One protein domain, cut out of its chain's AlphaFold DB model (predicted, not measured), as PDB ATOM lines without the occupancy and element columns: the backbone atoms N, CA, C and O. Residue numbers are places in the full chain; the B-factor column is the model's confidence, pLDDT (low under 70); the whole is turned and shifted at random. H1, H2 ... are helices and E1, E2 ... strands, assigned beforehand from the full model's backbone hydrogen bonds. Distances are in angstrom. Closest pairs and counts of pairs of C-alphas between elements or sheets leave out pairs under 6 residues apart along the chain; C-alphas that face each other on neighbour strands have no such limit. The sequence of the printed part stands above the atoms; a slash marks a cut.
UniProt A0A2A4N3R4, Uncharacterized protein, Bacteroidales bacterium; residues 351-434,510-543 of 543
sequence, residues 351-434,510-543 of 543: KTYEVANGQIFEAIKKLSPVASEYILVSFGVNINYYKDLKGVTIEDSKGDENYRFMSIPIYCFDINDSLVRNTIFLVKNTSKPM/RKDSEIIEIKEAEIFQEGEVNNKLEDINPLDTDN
ATOM      1  N   LYS A 351      -7.488 -28.153  21.149       90.88
ATOM      2  CA  LYS A 351      -6.544 -29.180  20.695       90.88
ATOM      3  C   LYS A 351      -6.238 -28.935  19.212       90.88
ATOM      4  O   LYS A 351      -7.130 -28.528  18.465       90.88
ATOM      5  N   THR A 352      -5.003 -29.197  18.803       92.00
ATOM      6  CA  THR A 352      -4.576 -29.213  17.397       92.00
ATOM      7  C   THR A 352      -3.968 -30.581  17.123       92.00
ATOM      8  O   THR A 352      -3.155 -31.050  17.918       92.00
ATOM      9  N   TYR A 353      -4.381 -31.209  16.027       92.50
ATOM     10  CA  TYR A 353      -3.903 -32.509  15.573       92.50
ATOM     11  C   TYR A 353      -3.325 -32.390  14.166       92.50
ATOM     12  O   TYR A 353      -3.944 -31.775  13.298       92.50
ATOM     13  N   GLU A 354      -2.185 -33.025  13.922       91.25
ATOM     14  CA  GLU A 354      -1.588 -33.169  12.598       91.25
ATOM     15  C   GLU A 354      -1.471 -34.654  12.250       91.25
ATOM     16  O   GLU A 354      -0.776 -35.408  12.932       91.25
ATOM     17  N   VAL A 355      -2.192 -35.079  11.210       91.06
ATOM     18  CA  VAL A 355      -2.353 -36.490  10.833       91.06
ATOM     19  C   VAL A 355      -1.843 -36.772   9.425       91.06
ATOM     20  O   VAL A 355      -1.696 -35.868   8.599       91.06
ATOM     21  N   ALA A 356      -1.564 -38.045   9.138       88.75
ATOM     22  CA  ALA A 356      -0.997 -38.446   7.859       88.75
ATOM     23  C   ALA A 356      -1.990 -38.246   6.703       88.75
ATOM     24  O   ALA A 356      -3.213 -38.229   6.888       88.75
ATOM     25  N   ASN A 357      -1.448 -38.135   5.489       87.25
ATOM     26  CA  ASN A 357      -2.246 -37.918   4.290       87.25
ATOM     27  C   ASN A 357      -3.311 -39.019   4.093       87.25
ATOM     28  O   ASN A 357      -3.021 -40.218   4.137       87.25
ATOM     29  N   GLY A 358      -4.560 -38.611   3.877       87.56
ATOM     30  CA  GLY A 358      -5.719 -39.487   3.771       87.56
ATOM     31  C   GLY A 358      -6.386 -39.882   5.095       87.56
ATOM     32  O   GLY A 358      -7.319 -40.681   5.037       87.56
ATOM     33  N   GLN A 359      -5.959 -39.364   6.257       90.06
ATOM     34  CA  GLN A 359      -6.491 -39.770   7.574       90.06
ATOM     35  C   GLN A 359      -7.361 -38.715   8.285       90.06
ATOM     36  O   GLN A 359      -7.842 -38.964   9.392       90.06
ATOM     37  N   ILE A 360      -7.627 -37.554   7.672       93.12
ATOM     38  CA  ILE A 360      -8.329 -36.437   8.339       93.12
ATOM     39  C   ILE A 360      -9.740 -36.814   8.837       93.12
ATOM     40  O   ILE A 360     -10.123 -36.480   9.956       93.12
ATOM     41  N   PHE A 361     -10.494 -37.604   8.064       95.00
ATOM     42  CA  PHE A 361     -11.819 -38.095   8.466       95.00
ATOM     43  C   PHE A 361     -11.758 -39.261   9.467       95.00
ATOM     44  O   PHE A 361     -12.682 -39.434  10.261       95.00
ATOM     45  N   GLU A 362     -10.667 -40.032   9.490       93.19
ATOM     46  CA  GLU A 362     -10.432 -41.064  10.512       93.19
ATOM     47  C   GLU A 362     -10.170 -40.417  11.881       93.19
ATOM     48  O   GLU A 362     -10.697 -40.875  12.897       93.19
ATOM     49  N   ALA A 363      -9.440 -39.297  11.896       93.31
ATOM     50  CA  ALA A 363      -9.226 -38.463  13.074       93.31
ATOM     51  C   ALA A 363     -10.538 -37.864  13.613       93.31
ATOM     52  O   ALA A 363     -10.840 -38.025  14.797       93.31
ATOM     53  N   ILE A 364     -11.368 -37.262  12.745       94.81
ATOM     54  CA  ILE A 364     -12.706 -36.761  13.124       94.81
ATOM     55  C   ILE A 364     -13.563 -37.895  13.707       94.81
ATOM     56  O   ILE A 364     -14.216 -37.715  14.735       94.81
ATOM     57  N   LYS A 365     -13.532 -39.085  13.094       94.38
ATOM     58  CA  LYS A 365     -14.275 -40.254  13.579       94.38
ATOM     59  C   LYS A 365     -13.813 -40.709  14.966       94.38
ATOM     60  O   LYS A 365     -14.660 -41.085  15.771       94.38
ATOM     61  N   LYS A 366     -12.509 -40.660  15.272       93.44
ATOM     62  CA  LYS A 366     -11.985 -40.995  16.609       93.44
ATOM     63  C   LYS A 366     -12.410 -40.003  17.689       93.44
ATOM     64  O   LYS A 366     -12.812 -40.444  18.764       93.44
ATOM     65  N   LEU A 367     -12.419 -38.702  17.386       92.94
ATOM     66  CA  LEU A 367     -12.936 -37.670  18.298       92.94
ATOM     67  C   LEU A 367     -14.399 -37.919  18.712       92.94
ATOM     68  O   LEU A 367     -14.818 -37.444  19.761       92.94
ATOM     69  N   SER A 368     -15.160 -38.686  17.921       91.69
ATOM     70  CA  SER A 368     -16.552 -39.076  18.198       91.69
ATOM     71  C   SER A 368     -17.507 -37.901  18.527       91.69
ATOM     72  O   SER A 368     -18.275 -37.998  19.484       91.69
ATOM     73  N   PRO A 369     -17.487 -36.782  17.769       92.31
ATOM     74  CA  PRO A 369     -18.313 -35.607  18.058       92.31
ATOM     75  C   PRO A 369     -19.825 -35.866  17.986       92.31
ATOM     76  O   PRO A 369     -20.326 -36.536  17.081       92.31
ATOM     77  N   VAL A 370     -20.568 -35.244  18.908       92.50
ATOM     78  CA  VAL A 370     -22.038 -35.260  18.938       92.50
ATOM     79  C   VAL A 370     -22.589 -34.414  17.786       92.50
ATOM     80  O   VAL A 370     -22.377 -33.203  17.730       92.50
ATOM     81  N   ALA A 371     -23.324 -35.036  16.862       90.44
ATOM     82  CA  ALA A 371     -23.654 -34.410  15.578       90.44
ATOM     83  C   ALA A 371     -24.506 -33.126  15.661       90.44
ATOM     84  O   ALA A 371     -24.436 -32.282  14.770       90.44
ATOM     85  N   SER A 372     -25.294 -32.955  16.726       90.50
ATOM     86  CA  SER A 372     -26.096 -31.750  16.984       90.50
ATOM     87  C   SER A 372     -25.300 -30.580  17.574       90.50
ATOM     88  O   SER A 372     -25.793 -29.453  17.587       90.50
ATOM     89  N   GLU A 373     -24.087 -30.816  18.074       94.00
ATOM     90  CA  GLU A 373     -23.294 -29.801  18.776       94.00
ATOM     91  C   GLU A 373     -22.221 -29.141  17.919       94.00
ATOM     92  O   GLU A 373     -21.782 -28.049  18.266       94.00
ATOM     93  N   TYR A 374     -21.818 -29.752  16.806       95.56
ATOM     94  CA  TYR A 374     -20.658 -29.319  16.030       95.56
ATOM     95  C   TYR A 374     -20.989 -29.009  14.567       95.56
ATOM     96  O   TYR A 374     -21.977 -29.484  14.008       95.56
ATOM     97  N   ILE A 375     -20.109 -28.229  13.941       96.62
ATOM     98  CA  ILE A 375     -19.959 -28.116  12.489       96.62
ATOM     99  C   ILE A 375     -18.507 -28.426  12.105       96.62
ATOM    100  O   ILE A 375     -17.596 -28.272  12.924       96.62
ATOM    101  N   LEU A 376     -18.285 -28.814  10.851       97.44
ATOM    102  CA  LEU A 376     -16.956 -28.917  10.251       97.44
ATOM    103  C   LEU A 376     -16.749 -27.737   9.296       97.44
ATOM    104  O   LEU A 376     -17.570 -27.499   8.410       97.44
ATOM    105  N   VAL A 377     -15.649 -27.006   9.465       97.00
ATOM    106  CA  VAL A 377     -15.236 -25.918   8.568       97.00
ATOM    107  C   VAL A 377     -13.946 -26.329   7.871       97.00
ATOM    108  O   VAL A 377     -12.940 -26.576   8.526       97.00
ATOM    109  N   SER A 378     -13.986 -26.429   6.547       95.31
ATOM    110  CA  SER A 378     -12.932 -27.013   5.718       95.31
ATOM    111  C   SER A 378     -12.259 -25.958   4.847       95.31
ATOM    112  O   SER A 378     -12.936 -25.271   4.079       95.31
ATOM    113  N   PHE A 379     -10.926 -25.906   4.896       94.56
ATOM    114  CA  PHE A 379     -10.092 -25.049   4.057       94.56
ATOM    115  C   PHE A 379      -9.102 -25.901   3.247       94.56
ATOM    116  O   PHE A 379      -8.323 -26.683   3.792       94.56
ATOM    117  N   GLY A 380      -9.153 -25.785   1.918       88.12
ATOM    118  CA  GLY A 380      -8.245 -26.486   1.000       88.12
ATOM    119  C   GLY A 380      -8.372 -28.019   0.923       88.12
ATOM    120  O   GLY A 380      -7.649 -28.626   0.139       88.12
ATOM    121  N   VAL A 381      -9.267 -28.670   1.681       90.25
ATOM    122  CA  VAL A 381      -9.458 -30.135   1.615       90.25
ATOM    123  C   VAL A 381     -10.334 -30.535   0.429       90.25
ATOM    124  O   VAL A 381     -11.482 -30.105   0.308       90.25
ATOM    125  N   ASN A 382      -9.829 -31.432  -0.421       90.00
ATOM    126  CA  ASN A 382     -10.603 -32.016  -1.513       90.00
ATOM    127  C   ASN A 382     -11.561 -33.103  -0.985       90.00
ATOM    128  O   ASN A 382     -11.195 -34.270  -0.862       90.00
ATOM    129  N   ILE A 383     -12.807 -32.723  -0.688       92.12
ATOM    130  CA  ILE A 383     -13.832 -33.639  -0.160       92.12
ATOM    131  C   ILE A 383     -14.138 -34.798  -1.128       92.12
ATOM    132  O   ILE A 383     -14.311 -35.935  -0.689       92.12
ATOM    133  N   ASN A 384     -14.128 -34.548  -2.441       91.12
ATOM    134  CA  ASN A 384     -14.424 -35.571  -3.452       91.12
ATOM    135  C   ASN A 384     -13.332 -36.651  -3.514       91.12
ATOM    136  O   ASN A 384     -13.644 -37.827  -3.654       91.12
ATOM    137  N   TYR A 385     -12.058 -36.298  -3.302       90.25
ATOM    138  CA  TYR A 385     -10.984 -37.291  -3.133       90.25
ATOM    139  C   TYR A 385     -11.289 -38.269  -1.981       90.25
ATOM    140  O   TYR A 385     -11.110 -39.481  -2.118       90.25
ATOM    141  N   TYR A 386     -11.818 -37.767  -0.865       91.19
ATOM    142  CA  TYR A 386     -12.193 -38.605   0.272       91.19
ATOM    143  C   TYR A 386     -13.444 -39.454   0.014       91.19
ATOM    144  O   TYR A 386     -13.444 -40.648   0.326       91.19
ATOM    145  N   LYS A 387     -14.481 -38.863  -0.586       91.12
ATOM    146  CA  LYS A 387     -15.734 -39.546  -0.932       91.12
ATOM    147  C   LYS A 387     -15.512 -40.647  -1.978       91.12
ATOM    148  O   LYS A 387     -15.859 -41.802  -1.740       91.12
ATOM    149  N   ASP A 388     -14.866 -40.305  -3.091       89.94
ATOM    150  CA  ASP A 388     -14.848 -41.129  -4.305       89.94
ATOM    151  C   ASP A 388     -13.636 -42.074  -4.386       89.94
ATOM    152  O   ASP A 388     -13.753 -43.171  -4.932       89.94
ATOM    153  N   LEU A 389     -12.470 -41.681  -3.849       87.19
ATOM    154  CA  LEU A 389     -11.221 -42.462  -3.957       87.19
ATOM    155  C   LEU A 389     -10.809 -43.151  -2.651       87.19
ATOM    156  O   LEU A 389     -10.230 -44.237  -2.697       87.19
ATOM    157  N   LYS A 390     -11.103 -42.558  -1.486       86.94
ATOM    158  CA  LYS A 390     -10.885 -43.201  -0.171       86.94
ATOM    159  C   LYS A 390     -12.112 -43.960   0.346       86.94
ATOM    160  O   LYS A 390     -11.986 -44.702   1.315       86.94
ATOM    161  N   GLY A 391     -13.279 -43.803  -0.286       87.12
ATOM    162  CA  GLY A 391     -14.517 -44.488   0.101       87.12
ATOM    163  C   GLY A 391     -15.088 -44.029   1.449       87.12
ATOM    164  O   GLY A 391     -15.801 -44.789   2.107       87.12
ATOM    165  N   VAL A 392     -14.766 -42.808   1.889       91.12
ATOM    166  CA  VAL A 392     -15.312 -42.241   3.127       91.12
ATOM    167  C   VAL A 392     -16.796 -41.940   2.922       91.12
ATOM    168  O   VAL A 392     -17.178 -41.276   1.961       91.12
ATOM    169  N   THR A 393     -17.647 -42.400   3.842       92.12
ATOM    170  CA  THR A 393     -19.094 -42.140   3.798       92.12
ATOM    171  C   THR A 393     -19.393 -40.672   4.113       92.12
ATOM    172  O   THR A 393     -19.599 -40.297   5.269       92.12
ATOM    173  N   ILE A 394     -19.391 -39.850   3.066       93.50
ATOM    174  CA  ILE A 394     -19.746 -38.429   3.082       93.50
ATOM    175  C   ILE A 394     -21.068 -38.276   2.321       93.50
ATOM    176  O   ILE A 394     -21.166 -38.646   1.150       93.50
ATOM    177  N   GLU A 395     -22.095 -37.772   3.005       92.50
ATOM    178  CA  GLU A 395     -23.410 -37.483   2.427       92.50
ATOM    179  C   GLU A 395     -23.385 -36.149   1.667       92.50
ATOM    180  O   GLU A 395     -22.622 -35.235   1.996       92.50
ATOM    181  N   ASP A 396     -24.269 -36.023   0.679       89.69
ATOM    182  CA  ASP A 396     -24.529 -34.759  -0.012       89.69
ATOM    183  C   ASP A 396     -25.278 -33.757   0.891       89.69
ATOM    184  O   ASP A 396     -25.819 -34.115   1.944       89.69
ATOM    185  N   SER A 397     -25.287 -32.483   0.494       87.56
ATOM    186  CA  SER A 397     -25.823 -31.386   1.302       87.56
ATOM    187  C   SER A 397     -27.333 -31.448   1.563       87.56
ATOM    188  O   SER A 397     -28.141 -31.902   0.751       87.56
ATOM    189  N   LYS A 398     -27.726 -30.904   2.718       84.75
ATOM    190  CA  LYS A 398     -29.100 -30.598   3.125       84.75
ATOM    191  C   LYS A 398     -29.183 -29.109   3.483       84.75
ATOM    192  O   LYS A 398     -28.775 -28.702   4.568       84.75
ATOM    193  N   GLY A 399     -29.736 -28.302   2.577       85.81
ATOM    194  CA  GLY A 399     -29.786 -26.841   2.726       85.81
ATOM    195  C   GLY A 399     -28.473 -26.179   2.305       85.81
ATOM    196  O   GLY A 399     -27.903 -26.559   1.287       85.81
ATOM    197  N   ASP A 400     -28.003 -25.205   3.085       86.19
ATOM    198  CA  ASP A 400     -26.903 -24.307   2.691       86.19
ATOM    199  C   ASP A 400     -25.488 -24.875   2.929       86.19
ATOM    200  O   ASP A 400     -24.491 -24.245   2.591       86.19
ATOM    201  N   GLU A 401     -25.350 -26.051   3.537       92.50
ATOM    202  CA  GLU A 401     -24.054 -26.726   3.720       92.50
ATOM    203  C   GLU A 401     -23.482 -27.290   2.403       92.50
ATOM    204  O   GLU A 401     -24.181 -27.396   1.397       92.50
ATOM    205  N   ASN A 402     -22.208 -27.694   2.394       94.50
ATOM    206  CA  ASN A 402     -21.594 -28.325   1.221       94.50
ATOM    207  C   ASN A 402     -21.746 -29.856   1.228       94.50
ATOM    208  O   ASN A 402     -22.026 -30.435   0.183       94.50
ATOM    209  N   TYR A 403     -21.584 -30.500   2.388       95.44
ATOM    210  CA  TYR A 403     -21.648 -31.961   2.571       95.44
ATOM    211  C   TYR A 403     -22.034 -32.307   4.021       95.44
ATOM    212  O   TYR A 403     -22.089 -31.414   4.868       95.44
ATOM    213  N   ARG A 404     -22.200 -33.598   4.353       95.75
ATOM    214  CA  ARG A 404     -22.164 -34.078   5.751       95.75
ATOM    215  C   ARG A 404     -21.233 -35.262   5.964       95.75
ATOM    216  O   ARG A 404     -21.130 -36.146   5.122       95.75
ATOM    217  N   PHE A 405     -20.648 -35.341   7.154       95.75
ATOM    218  CA  PHE A 405     -19.928 -36.520   7.637       95.75
ATOM    219  C   PHE A 405     -20.433 -36.886   9.033       95.75
ATOM    220  O   PHE A 405     -20.499 -36.023   9.902       95.75
ATOM    221  N   MET A 406     -20.830 -38.144   9.257       92.69
ATOM    222  CA  MET A 406     -21.452 -38.583  10.523       92.69
ATOM    223  C   MET A 406     -22.642 -37.690  10.951       92.69
ATOM    224  O   MET A 406     -22.775 -37.325  12.117       92.69
ATOM    225  N   SER A 407     -23.492 -37.295   9.995       92.62
ATOM    226  CA  SER A 407     -24.567 -36.291  10.141       92.62
ATOM    227  C   SER A 407     -24.136 -34.849  10.469       92.62
ATOM    228  O   SER A 407     -24.999 -33.969  10.464       92.62
ATOM    229  N   ILE A 408     -22.848 -34.564  10.693       95.44
ATOM    230  CA  ILE A 408     -22.321 -33.214  10.964       95.44
ATOM    231  C   ILE A 408     -22.204 -32.427   9.651       95.44
ATOM    232  O   ILE A 408     -21.645 -32.963   8.689       95.44
ATOM    233  N   PRO A 409     -22.691 -31.173   9.586       96.25
ATOM    234  CA  PRO A 409     -22.578 -30.334   8.395       96.25
ATOM    235  C   PRO A 409     -21.128 -29.913   8.126       96.25
ATOM    236  O   PRO A 409     -20.412 -29.494   9.040       96.25
ATOM    237  N   ILE A 410     -20.716 -29.986   6.860       96.69
ATOM    238  CA  ILE A 410     -19.424 -29.506   6.361       96.69
ATOM    239  C   ILE A 410     -19.650 -28.240   5.537       96.69
ATOM    240  O   ILE A 410     -20.402 -28.251   4.559       96.69
ATOM    241  N   TYR A 411     -18.941 -27.174   5.897       96.31
ATOM    242  CA  TYR A 411     -18.848 -25.936   5.131       96.31
ATOM    243  C   TYR A 411     -17.444 -25.831   4.544       96.31
ATOM    244  O   TYR A 411     -16.453 -25.861   5.275       96.31
ATOM    245  N   CYS A 412     -17.355 -25.753   3.221       94.44
ATOM    246  CA  CYS A 412     -16.099 -25.691   2.484       94.44
ATOM    247  C   CYS A 412     -15.881 -24.272   1.967       94.44
ATOM    248  O   CYS A 412     -16.745 -23.746   1.265       94.44
ATOM    249  N   PHE A 413     -14.716 -23.700   2.265       92.88
ATOM    250  CA  PHE A 413     -14.280 -22.412   1.737       92.88
ATOM    251  C   PHE A 413     -13.102 -22.631   0.786       92.88
ATOM    252  O   PHE A 413     -12.056 -23.157   1.180       92.88
ATOM    253  N   ASP A 414     -13.295 -22.261  -0.481       79.62
ATOM    254  CA  ASP A 414     -12.321 -22.482  -1.550       79.62
ATOM    255  C   ASP A 414     -11.214 -21.420  -1.510       79.62
ATOM    256  O   ASP A 414     -11.225 -20.418  -2.228       79.62
ATOM    257  N   ILE A 415     -10.267 -21.624  -0.596       84.62
ATOM    258  CA  ILE A 415      -9.040 -20.840  -0.500       84.62
ATOM    259  C   ILE A 415      -7.839 -21.752  -0.242       84.62
ATOM    260  O   ILE A 415      -7.839 -22.601   0.647       84.62
ATOM    261  N   ASN A 416      -6.779 -21.532  -1.018       77.06
ATOM    262  CA  ASN A 416      -5.508 -22.242  -0.909       77.06
ATOM    263  C   ASN A 416      -4.472 -21.429  -0.103       77.06
ATOM    264  O   ASN A 416      -3.367 -21.156  -0.576       77.06
ATOM    265  N   ASP A 417      -4.855 -20.990   1.099       84.44
ATOM    266  CA  ASP A 417      -3.977 -20.229   1.992       84.44
ATOM    267  C   ASP A 417      -3.064 -21.164   2.798       84.44
ATOM    268  O   ASP A 417      -3.526 -22.139   3.390       84.44
ATOM    269  N   SER A 418      -1.764 -20.872   2.853       84.50
ATOM    270  CA  SER A 418      -0.778 -21.710   3.549       84.50
ATOM    271  C   SER A 418      -1.012 -21.841   5.060       84.50
ATOM    272  O   SER A 418      -0.540 -22.810   5.655       84.50
ATOM    273  N   LEU A 419      -1.734 -20.904   5.686       86.62
ATOM    274  CA  LEU A 419      -2.027 -20.930   7.124       86.62
ATOM    275  C   LEU A 419      -3.009 -22.046   7.519       86.62
ATOM    276  O   LEU A 419      -2.926 -22.565   8.633       86.62
ATOM    277  N   VAL A 420      -3.925 -22.418   6.619       89.25
ATOM    278  CA  VAL A 420      -5.027 -23.374   6.871       89.25
ATOM    279  C   VAL A 420      -5.189 -24.427   5.769       89.25
ATOM    280  O   VAL A 420      -6.211 -25.107   5.697       89.25
ATOM    281  N   ARG A 421      -4.208 -24.557   4.870       88.00
ATOM    282  CA  ARG A 421      -4.231 -25.565   3.806       88.00
ATOM    283  C   ARG A 421      -4.342 -26.969   4.400       88.00
ATOM    284  O   ARG A 421      -3.578 -27.326   5.296       88.00
ATOM    285  N   ASN A 422      -5.228 -27.764   3.804       90.38
ATOM    286  CA  ASN A 422      -5.530 -29.141   4.186       90.38
ATOM    287  C   ASN A 422      -6.022 -29.264   5.645       90.38
ATOM    288  O   ASN A 422      -5.737 -30.254   6.320       90.38
ATOM    289  N   THR A 423      -6.746 -28.255   6.142       94.12
ATOM    290  CA  THR A 423      -7.239 -28.209   7.524       94.12
ATOM    291  C   THR A 423      -8.763 -28.295   7.577       94.12
ATOM    292  O   THR A 423      -9.476 -27.609   6.838       94.12
ATOM    293  N   ILE A 424      -9.271 -29.094   8.517       96.38
ATOM    294  CA  ILE A 424     -10.666 -29.063   8.964       96.38
ATOM    295  C   ILE A 424     -10.699 -28.624  10.428       96.38
ATOM    296  O   ILE A 424     -10.050 -29.211  11.293       96.38
ATOM    297  N   PHE A 425     -11.496 -27.598  10.711       96.94
ATOM    298  CA  PHE A 425     -11.821 -27.165  12.061       96.94
ATOM    299  C   PHE A 425     -13.137 -27.803  12.502       96.94
ATOM    300  O   PHE A 425     -14.170 -27.638  11.850       96.94
ATOM    301  N   LEU A 426     -13.107 -28.500  13.634       97.19
ATOM    302  CA  LEU A 426     -14.292 -28.953  14.349       97.19
ATOM    303  C   LEU A 426     -14.706 -27.838  15.319       97.19
ATOM    304  O   LEU A 426     -13.982 -27.526  16.266       97.19
ATOM    305  N   VAL A 427     -15.846 -27.205  15.047       96.12
ATOM    306  CA  VAL A 427     -16.303 -25.977  15.717       96.12
ATOM    307  C   VAL A 427     -17.615 -26.261  16.434       96.12
ATOM    308  O   VAL A 427     -18.588 -26.663  15.794       96.12
ATOM    309  N   LYS A 428     -17.679 -26.033  17.749       94.00
ATOM    310  CA  LYS A 428     -18.941 -26.173  18.492       94.00
ATOM    311  C   LYS A 428     -19.932 -25.084  18.068       94.00
ATOM    312  O   LYS A 428     -19.543 -23.949  17.798       94.00
ATOM    313  N   ASN A 429     -21.227 -25.383  18.043       91.31
ATOM    314  CA  ASN A 429     -22.285 -24.471  17.593       91.31
ATOM    315  C   ASN A 429     -22.324 -23.156  18.399       91.31
ATOM    316  O   ASN A 429     -22.575 -22.092  17.833       91.31
ATOM    317  N   THR A 430     -21.991 -23.209  19.692       89.25
ATOM    318  CA  THR A 430     -21.816 -22.044  20.586       89.25
ATOM    319  C   THR A 430     -20.595 -21.180  20.250       89.25
ATOM    320  O   THR A 430     -20.525 -20.023  20.662       89.25
ATOM    321  N   SER A 431     -19.652 -21.727  19.483       90.81
ATOM    322  CA  SER A 431     -18.340 -21.157  19.145       90.81
ATOM    323  C   SER A 431     -18.223 -20.732  17.679       90.81
ATOM    324  O   SER A 431     -17.155 -20.313  17.238       90.81
ATOM    325  N   LYS A 432     -19.333 -20.774  16.928       92.00
ATOM    326  CA  LYS A 432     -19.449 -20.181  15.588       92.00
ATOM    327  C   LYS A 432     -19.015 -18.706  15.578       92.00
ATOM    328  O   LYS A 432     -19.296 -18.011  16.569       92.00
ATOM    329  N   PRO A 433     -18.378 -18.227  14.491       91.81
ATOM    330  CA  PRO A 433     -18.036 -16.820  14.330       91.81
ATOM    331  C   PRO A 433     -19.278 -15.929  14.289       91.81
ATOM    332  O   PRO A 433     -20.393 -16.384  14.029       91.81
ATOM    333  N   MET A 434     -19.042 -14.641  14.505       89.50
ATOM    334  CA  MET A 434     -19.935 -13.565  14.116       89.50
ATOM    335  C   MET A 434     -19.336 -12.848  12.902       89.50
ATOM    336  O   MET A 434     -18.164 -12.461  12.934       89.50
ATOM    337  N   ARG A 510     -15.949 -15.591  20.172       84.56
ATOM    338  CA  ARG A 510     -15.838 -15.381  21.629       84.56
ATOM    339  C   ARG A 510     -14.437 -15.744  22.140       84.56
ATOM    340  O   ARG A 510     -13.745 -16.539  21.501       84.56
ATOM    341  N   LYS A 511     -14.022 -15.211  23.294       82.00
ATOM    342  CA  LYS A 511     -12.754 -15.586  23.960       82.00
ATOM    343  C   LYS A 511     -12.708 -17.063  24.362       82.00
ATOM    344  O   LYS A 511     -11.656 -17.684  24.269       82.00
ATOM    345  N   ASP A 512     -13.845 -17.618  24.765       84.56
ATOM    346  CA  ASP A 512     -14.045 -19.005  25.198       84.56
ATOM    347  C   ASP A 512     -14.488 -19.937  24.053       84.56
ATOM    348  O   ASP A 512     -15.226 -20.892  24.271       84.56
ATOM    349  N   SER A 513     -14.064 -19.660  22.814       88.12
ATOM    350  CA  SER A 513     -14.463 -20.474  21.658       88.12
ATOM    351  C   SER A 513     -13.823 -21.866  21.680       88.12
ATOM    352  O   SER A 513     -12.602 -22.019  21.649       88.12
ATOM    353  N   GLU A 514     -14.674 -22.884  21.655       90.75
ATOM    354  CA  GLU A 514     -14.342 -24.303  21.628       90.75
ATOM    355  C   GLU A 514     -14.160 -24.776  20.179       90.75
ATOM    356  O   GLU A 514     -15.120 -25.099  19.467       90.75
ATOM    357  N   ILE A 515     -12.902 -24.753  19.727       94.25
ATOM    358  CA  ILE A 515     -12.485 -25.144  18.376       94.25
ATOM    359  C   ILE A 515     -11.313 -26.122  18.457       94.25
ATOM    360  O   ILE A 515     -10.347 -25.903  19.196       94.25
ATOM    361  N   ILE A 516     -11.395 -27.185  17.660       95.75
ATOM    362  CA  ILE A 516     -10.332 -28.169  17.462       95.75
ATOM    363  C   ILE A 516      -9.874 -28.100  16.011       95.75
ATOM    364  O   ILE A 516     -10.688 -28.081  15.091       95.75
ATOM    365  N   GLU A 517      -8.564 -28.052  15.817       95.50
ATOM    366  CA  GLU A 517      -7.931 -28.039  14.502       95.50
ATOM    367  C   GLU A 517      -7.424 -29.439  14.159       95.50
ATOM    368  O   GLU A 517      -6.764 -30.080  14.977       95.50
ATOM    369  N   ILE A 518      -7.728 -29.910  12.952       95.06
ATOM    370  CA  ILE A 518      -7.217 -31.169  12.417       95.06
ATOM    371  C   ILE A 518      -6.617 -30.853  11.054       95.06
ATOM    372  O   ILE A 518      -7.335 -30.502  10.117       95.06
ATOM    373  N   LYS A 519      -5.294 -30.943  10.960       92.75
ATOM    374  CA  LYS A 519      -4.524 -30.673   9.753       92.75
ATOM    375  C   LYS A 519      -3.982 -31.969   9.168       92.75
ATOM    376  O   LYS A 519      -3.558 -32.867   9.891       92.75
ATOM    377  N   GLU A 520      -3.997 -32.058   7.851       89.62
ATOM    378  CA  GLU A 520      -3.423 -33.164   7.097       89.62
ATOM    379  C   GLU A 520      -2.033 -32.785   6.561       89.62
ATOM    380  O   GLU A 520      -1.868 -31.750   5.908       89.62
ATOM    381  N   ALA A 521      -1.037 -33.634   6.823       85.88
ATOM    382  CA  ALA A 521       0.334 -33.436   6.362       85.88
ATOM    383  C   ALA A 521       0.439 -33.477   4.821       85.88
ATOM    384  O   ALA A 521      -0.220 -34.284   4.149       85.88
ATOM    385  N   GLU A 522       1.290 -32.621   4.242       76.88
ATOM    386  CA  GLU A 522       1.541 -32.617   2.797       76.88
ATOM    387  C   GLU A 522       2.372 -33.848   2.380       76.88
ATOM    388  O   GLU A 522       3.390 -34.162   2.989       76.88
ATOM    389  N   ILE A 523       1.975 -34.512   1.284       66.81
ATOM    390  CA  ILE A 523       2.593 -35.756   0.760       66.81
ATOM    391  C   ILE A 523       4.111 -35.620   0.510       66.81
ATOM    392  O   ILE A 523       4.833 -36.614   0.515       66.81
ATOM    393  N   PHE A 524       4.586 -34.395   0.274       65.88
ATOM    394  CA  PHE A 524       5.968 -34.086  -0.100       65.88
ATOM    395  C   PHE A 524       6.781 -33.407   1.016       65.88
ATOM    396  O   PHE A 524       7.915 -33.002   0.762       65.88
ATOM    397  N   GLN A 525       6.240 -33.262   2.231       59.34
ATOM    398  CA  GLN A 525       7.031 -32.806   3.376       59.34
ATOM    399  C   GLN A 525       7.793 -33.983   3.996       59.34
ATOM    400  O   GLN A 525       7.199 -34.922   4.520       59.34
ATOM    401  N   GLU A 526       9.124 -33.916   3.963       38.22
ATOM    402  CA  GLU A 526       9.988 -34.846   4.693       38.22
ATOM    403  C   GLU A 526       9.938 -34.532   6.199       38.22
ATOM    404  O   GLU A 526      10.577 -33.594   6.677       38.22
ATOM    405  N   GLY A 527       9.170 -35.320   6.951       53.28
ATOM    406  CA  GLY A 527       9.068 -35.234   8.407       53.28
ATOM    407  C   GLY A 527       8.238 -36.378   8.992       53.28
ATOM    408  O   GLY A 527       7.413 -36.974   8.300       53.28
ATOM    409  N   GLU A 528       8.453 -36.705  10.269       57.72
ATOM    410  CA  GLU A 528       7.518 -37.571  10.995       57.72
ATOM    411  C   GLU A 528       6.216 -36.803  11.255       57.72
ATOM    412  O   GLU A 528       6.236 -35.656  11.701       57.72
ATOM    413  N   VAL A 529       5.074 -37.435  10.981       63.56
ATOM    414  CA  VAL A 529       3.752 -36.871  11.291       63.56
ATOM    415  C   VAL A 529       3.612 -36.750  12.808       63.56
ATOM    416  O   VAL A 529       3.738 -37.748  13.520       63.56
ATOM    417  N   ASN A 530       3.330 -35.541  13.299       65.25
ATOM    418  CA  ASN A 530       3.395 -35.215  14.727       65.25
ATOM    419  C   ASN A 530       2.401 -35.989  15.613       65.25
ATOM    420  O   ASN A 530       2.663 -36.150  16.806       65.25
ATOM    421  N   ASN A 531       1.273 -36.474  15.077       77.50
ATOM    422  CA  ASN A 531       0.323 -37.297  15.831       77.50
ATOM    423  C   ASN A 531      -0.026 -38.594  15.098       77.50
ATOM    424  O   ASN A 531      -0.406 -38.597  13.924       77.50
ATOM    425  N   LYS A 532       0.004 -39.714  15.824       79.81
ATOM    426  CA  LYS A 532      -0.611 -40.958  15.363       79.81
ATOM    427  C   LYS A 532      -2.106 -40.885  15.637       79.81
ATOM    428  O   LYS A 532      -2.550 -40.291  16.616       79.81
ATOM    429  N   LEU A 533      -2.903 -41.594  14.836       81.44
ATOM    430  CA  LEU A 533      -4.336 -41.741  15.118       81.44
ATOM    431  C   LEU A 533      -4.604 -42.318  16.518       81.44
ATOM    432  O   LEU A 533      -5.675 -42.108  17.072       81.44
ATOM    433  N   GLU A 534      -3.684 -43.098  17.081       81.69
ATOM    434  CA  GLU A 534      -3.768 -43.659  18.438       81.69
ATOM    435  C   GLU A 534      -3.770 -42.589  19.541       81.69
ATOM    436  O   GLU A 534      -4.425 -42.796  20.556       81.69
ATOM    437  N   ASP A 535      -3.161 -41.424  19.298       82.81
ATOM    438  CA  ASP A 535      -3.060 -40.317  20.260       82.81
ATOM    439  C   ASP A 535      -4.348 -39.461  20.325       82.81
ATOM    440  O   ASP A 535      -4.490 -38.558  21.156       82.81
ATOM    441  N   ILE A 536      -5.308 -39.728  19.430       87.12
ATOM    442  CA  ILE A 536      -6.575 -39.000  19.318       87.12
ATOM    443  C   ILE A 536      -7.625 -39.652  20.219       87.12
ATOM    444  O   ILE A 536      -8.337 -40.578  19.819       87.12
ATOM    445  N   ASN A 537      -7.721 -39.137  21.443       85.94
ATOM    446  CA  ASN A 537      -8.777 -39.493  22.387       85.94
ATOM    447  C   ASN A 537     -10.138 -38.911  21.954       85.94
ATOM    448  O   ASN A 537     -10.163 -37.796  21.424       85.94
ATOM    449  N   PRO A 538     -11.262 -39.609  22.220       87.50
ATOM    450  CA  PRO A 538     -12.602 -39.047  22.079       87.50
ATOM    451  C   PRO A 538     -12.764 -37.723  22.832       87.50
ATOM    452  O   PRO A 538     -12.025 -37.424  23.773       87.50
ATOM    453  N   LEU A 539     -13.747 -36.928  22.422       86.62
ATOM    454  CA  LEU A 539     -14.180 -35.773  23.198       86.62
ATOM    455  C   LEU A 539     -14.803 -36.249  24.508       86.62
ATOM    456  O   LEU A 539     -15.643 -37.150  24.502       86.62
ATOM    457  N   ASP A 540     -14.385 -35.637  25.614       67.81
ATOM    458  CA  ASP A 540     -14.966 -35.897  26.922       67.81
ATOM    459  C   ASP A 540     -16.449 -35.506  26.879       67.81
ATOM    460  O   ASP A 540     -16.803 -34.340  26.697       67.81
ATOM    461  N   THR A 541     -17.328 -36.502  26.981       46.78
ATOM    462  CA  THR A 541     -18.760 -36.273  27.163       46.78
ATOM    463  C   THR A 541     -18.984 -35.865  28.612       46.78
ATOM    464  O   THR A 541     -19.066 -36.733  29.487       46.78
ATOM    465  N   ASP A 542     -19.068 -34.559  28.863       37.38
ATOM    466  CA  ASP A 542     -19.613 -34.042  30.117       37.38
ATOM    467  C   ASP A 542     -21.017 -34.645  30.333       37.38
ATOM    468  O   ASP A 542     -21.877 -34.566  29.451       37.38
ATOM    469  N   ASN A 543     -21.216 -35.293  31.489       29.50
ATOM    470  CA  ASN A 543     -22.515 -35.795  31.967       29.50
ATOM    471  C   ASN A 543     -23.243 -34.718  32.781       29.50
ATOM    472  O   ASN A 543     -22.561 -34.070  33.607       29.50
TER     473      ASN A 543
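AT A GLANCE: This is residues 351 to 434 and 510 to 543 of the 543 residues of an uncharacterized protein of Bacteroidales bacterium (UniProt A0A2A4N3R4). One strongly twisted sheet of seven strands curls round the short helix H1, while a second helix, H2, packs near the sheet's E3 edge. A long stretch with no named element, residues 521 to 543, ends the chain. The printed part has 118 residues, with E1, H1, E2, H2, E3, E4, E5, E6 and E7 along the chain; the mixed sheet has the order E1, E7, E6, E2, E5, E4, E3. The class is mixed, helices and strands, with under half of the residues in named elements. The whole is compact and rounded, with a radius of gyration of the C-alphas of 13.9 A and spans of 39 by 30 by 26 A.

IN THESE COORDINATES: Find C-alpha 351 at (-6.544, -29.180, 20.695), where edge strand E1, residues 351 to 355, begins its 13.0 A. Cross the sheet through E7, residues 515 to 520, 16.5 A; E6, residues 423 to 428, 16.2 A; E2, residues 374 to 379, 16.5 A; E5, residues 408 to 413, 16.3 A; and E4, residues 403 to 405, 7.0 A. The other edge strand is E3, residues 394 to 396, 6.8 A, ending at C-alpha 396 at (-24.529, -34.759, -0.012). H1, residues 360 to 367, is 11.0 A long, and H2, residues 383 to 389, 10.0 A.

HOW THE PARTS SIT: Look first at E6 and E2, antiparallel at 157 degrees, with N 425 and O 377 2.8 A apart, within hydrogen-bond range. E7 is antiparallel to E6, with N 424 and O 518 at 2.9 A, and parallel to E1, with N 353 and O 517 at 2.8 A. E5 is parallel to E2, with N 378 and O 411 at 2.8 A. E3, E4 and E5 form a meander, each strand the antiparallel neighbour of the one before, and two hairpins; see N 395 and O 404 at 2.8 A, and N 410 and O 403 at 2.8 A. E1, H1, E2 and E2, H2, E3 are split strand-helix-strand units, other strands lying between their two strands, with right-handed crossovers. H1 and H2 are on one face of the sheet, making two layers. The closest C-alphas of H1 and E7 are those of Ile 360 and Glu 520, 6.0 A; of H2 and E3, Lys 387 and Ile 394, 5.8 A. H1 and H2 are only just apart, at 8.2 A. In both helices every O i to N i+4 pair is within hydrogen-bond range.

THE WHOLE: The C-alphas farthest apart, of Phe 524 and Asn 543, are 42.9 A apart. Residues 435 to 509 are not printed; C-alphas 434 and 510 are 8.7 A apart across this cut, between E6 and E7. Of the links printed whole, none is long. Look for pLDDT under 70 at residues 523 to 530 and 540 to 543; the mean of the printed part is 86.8.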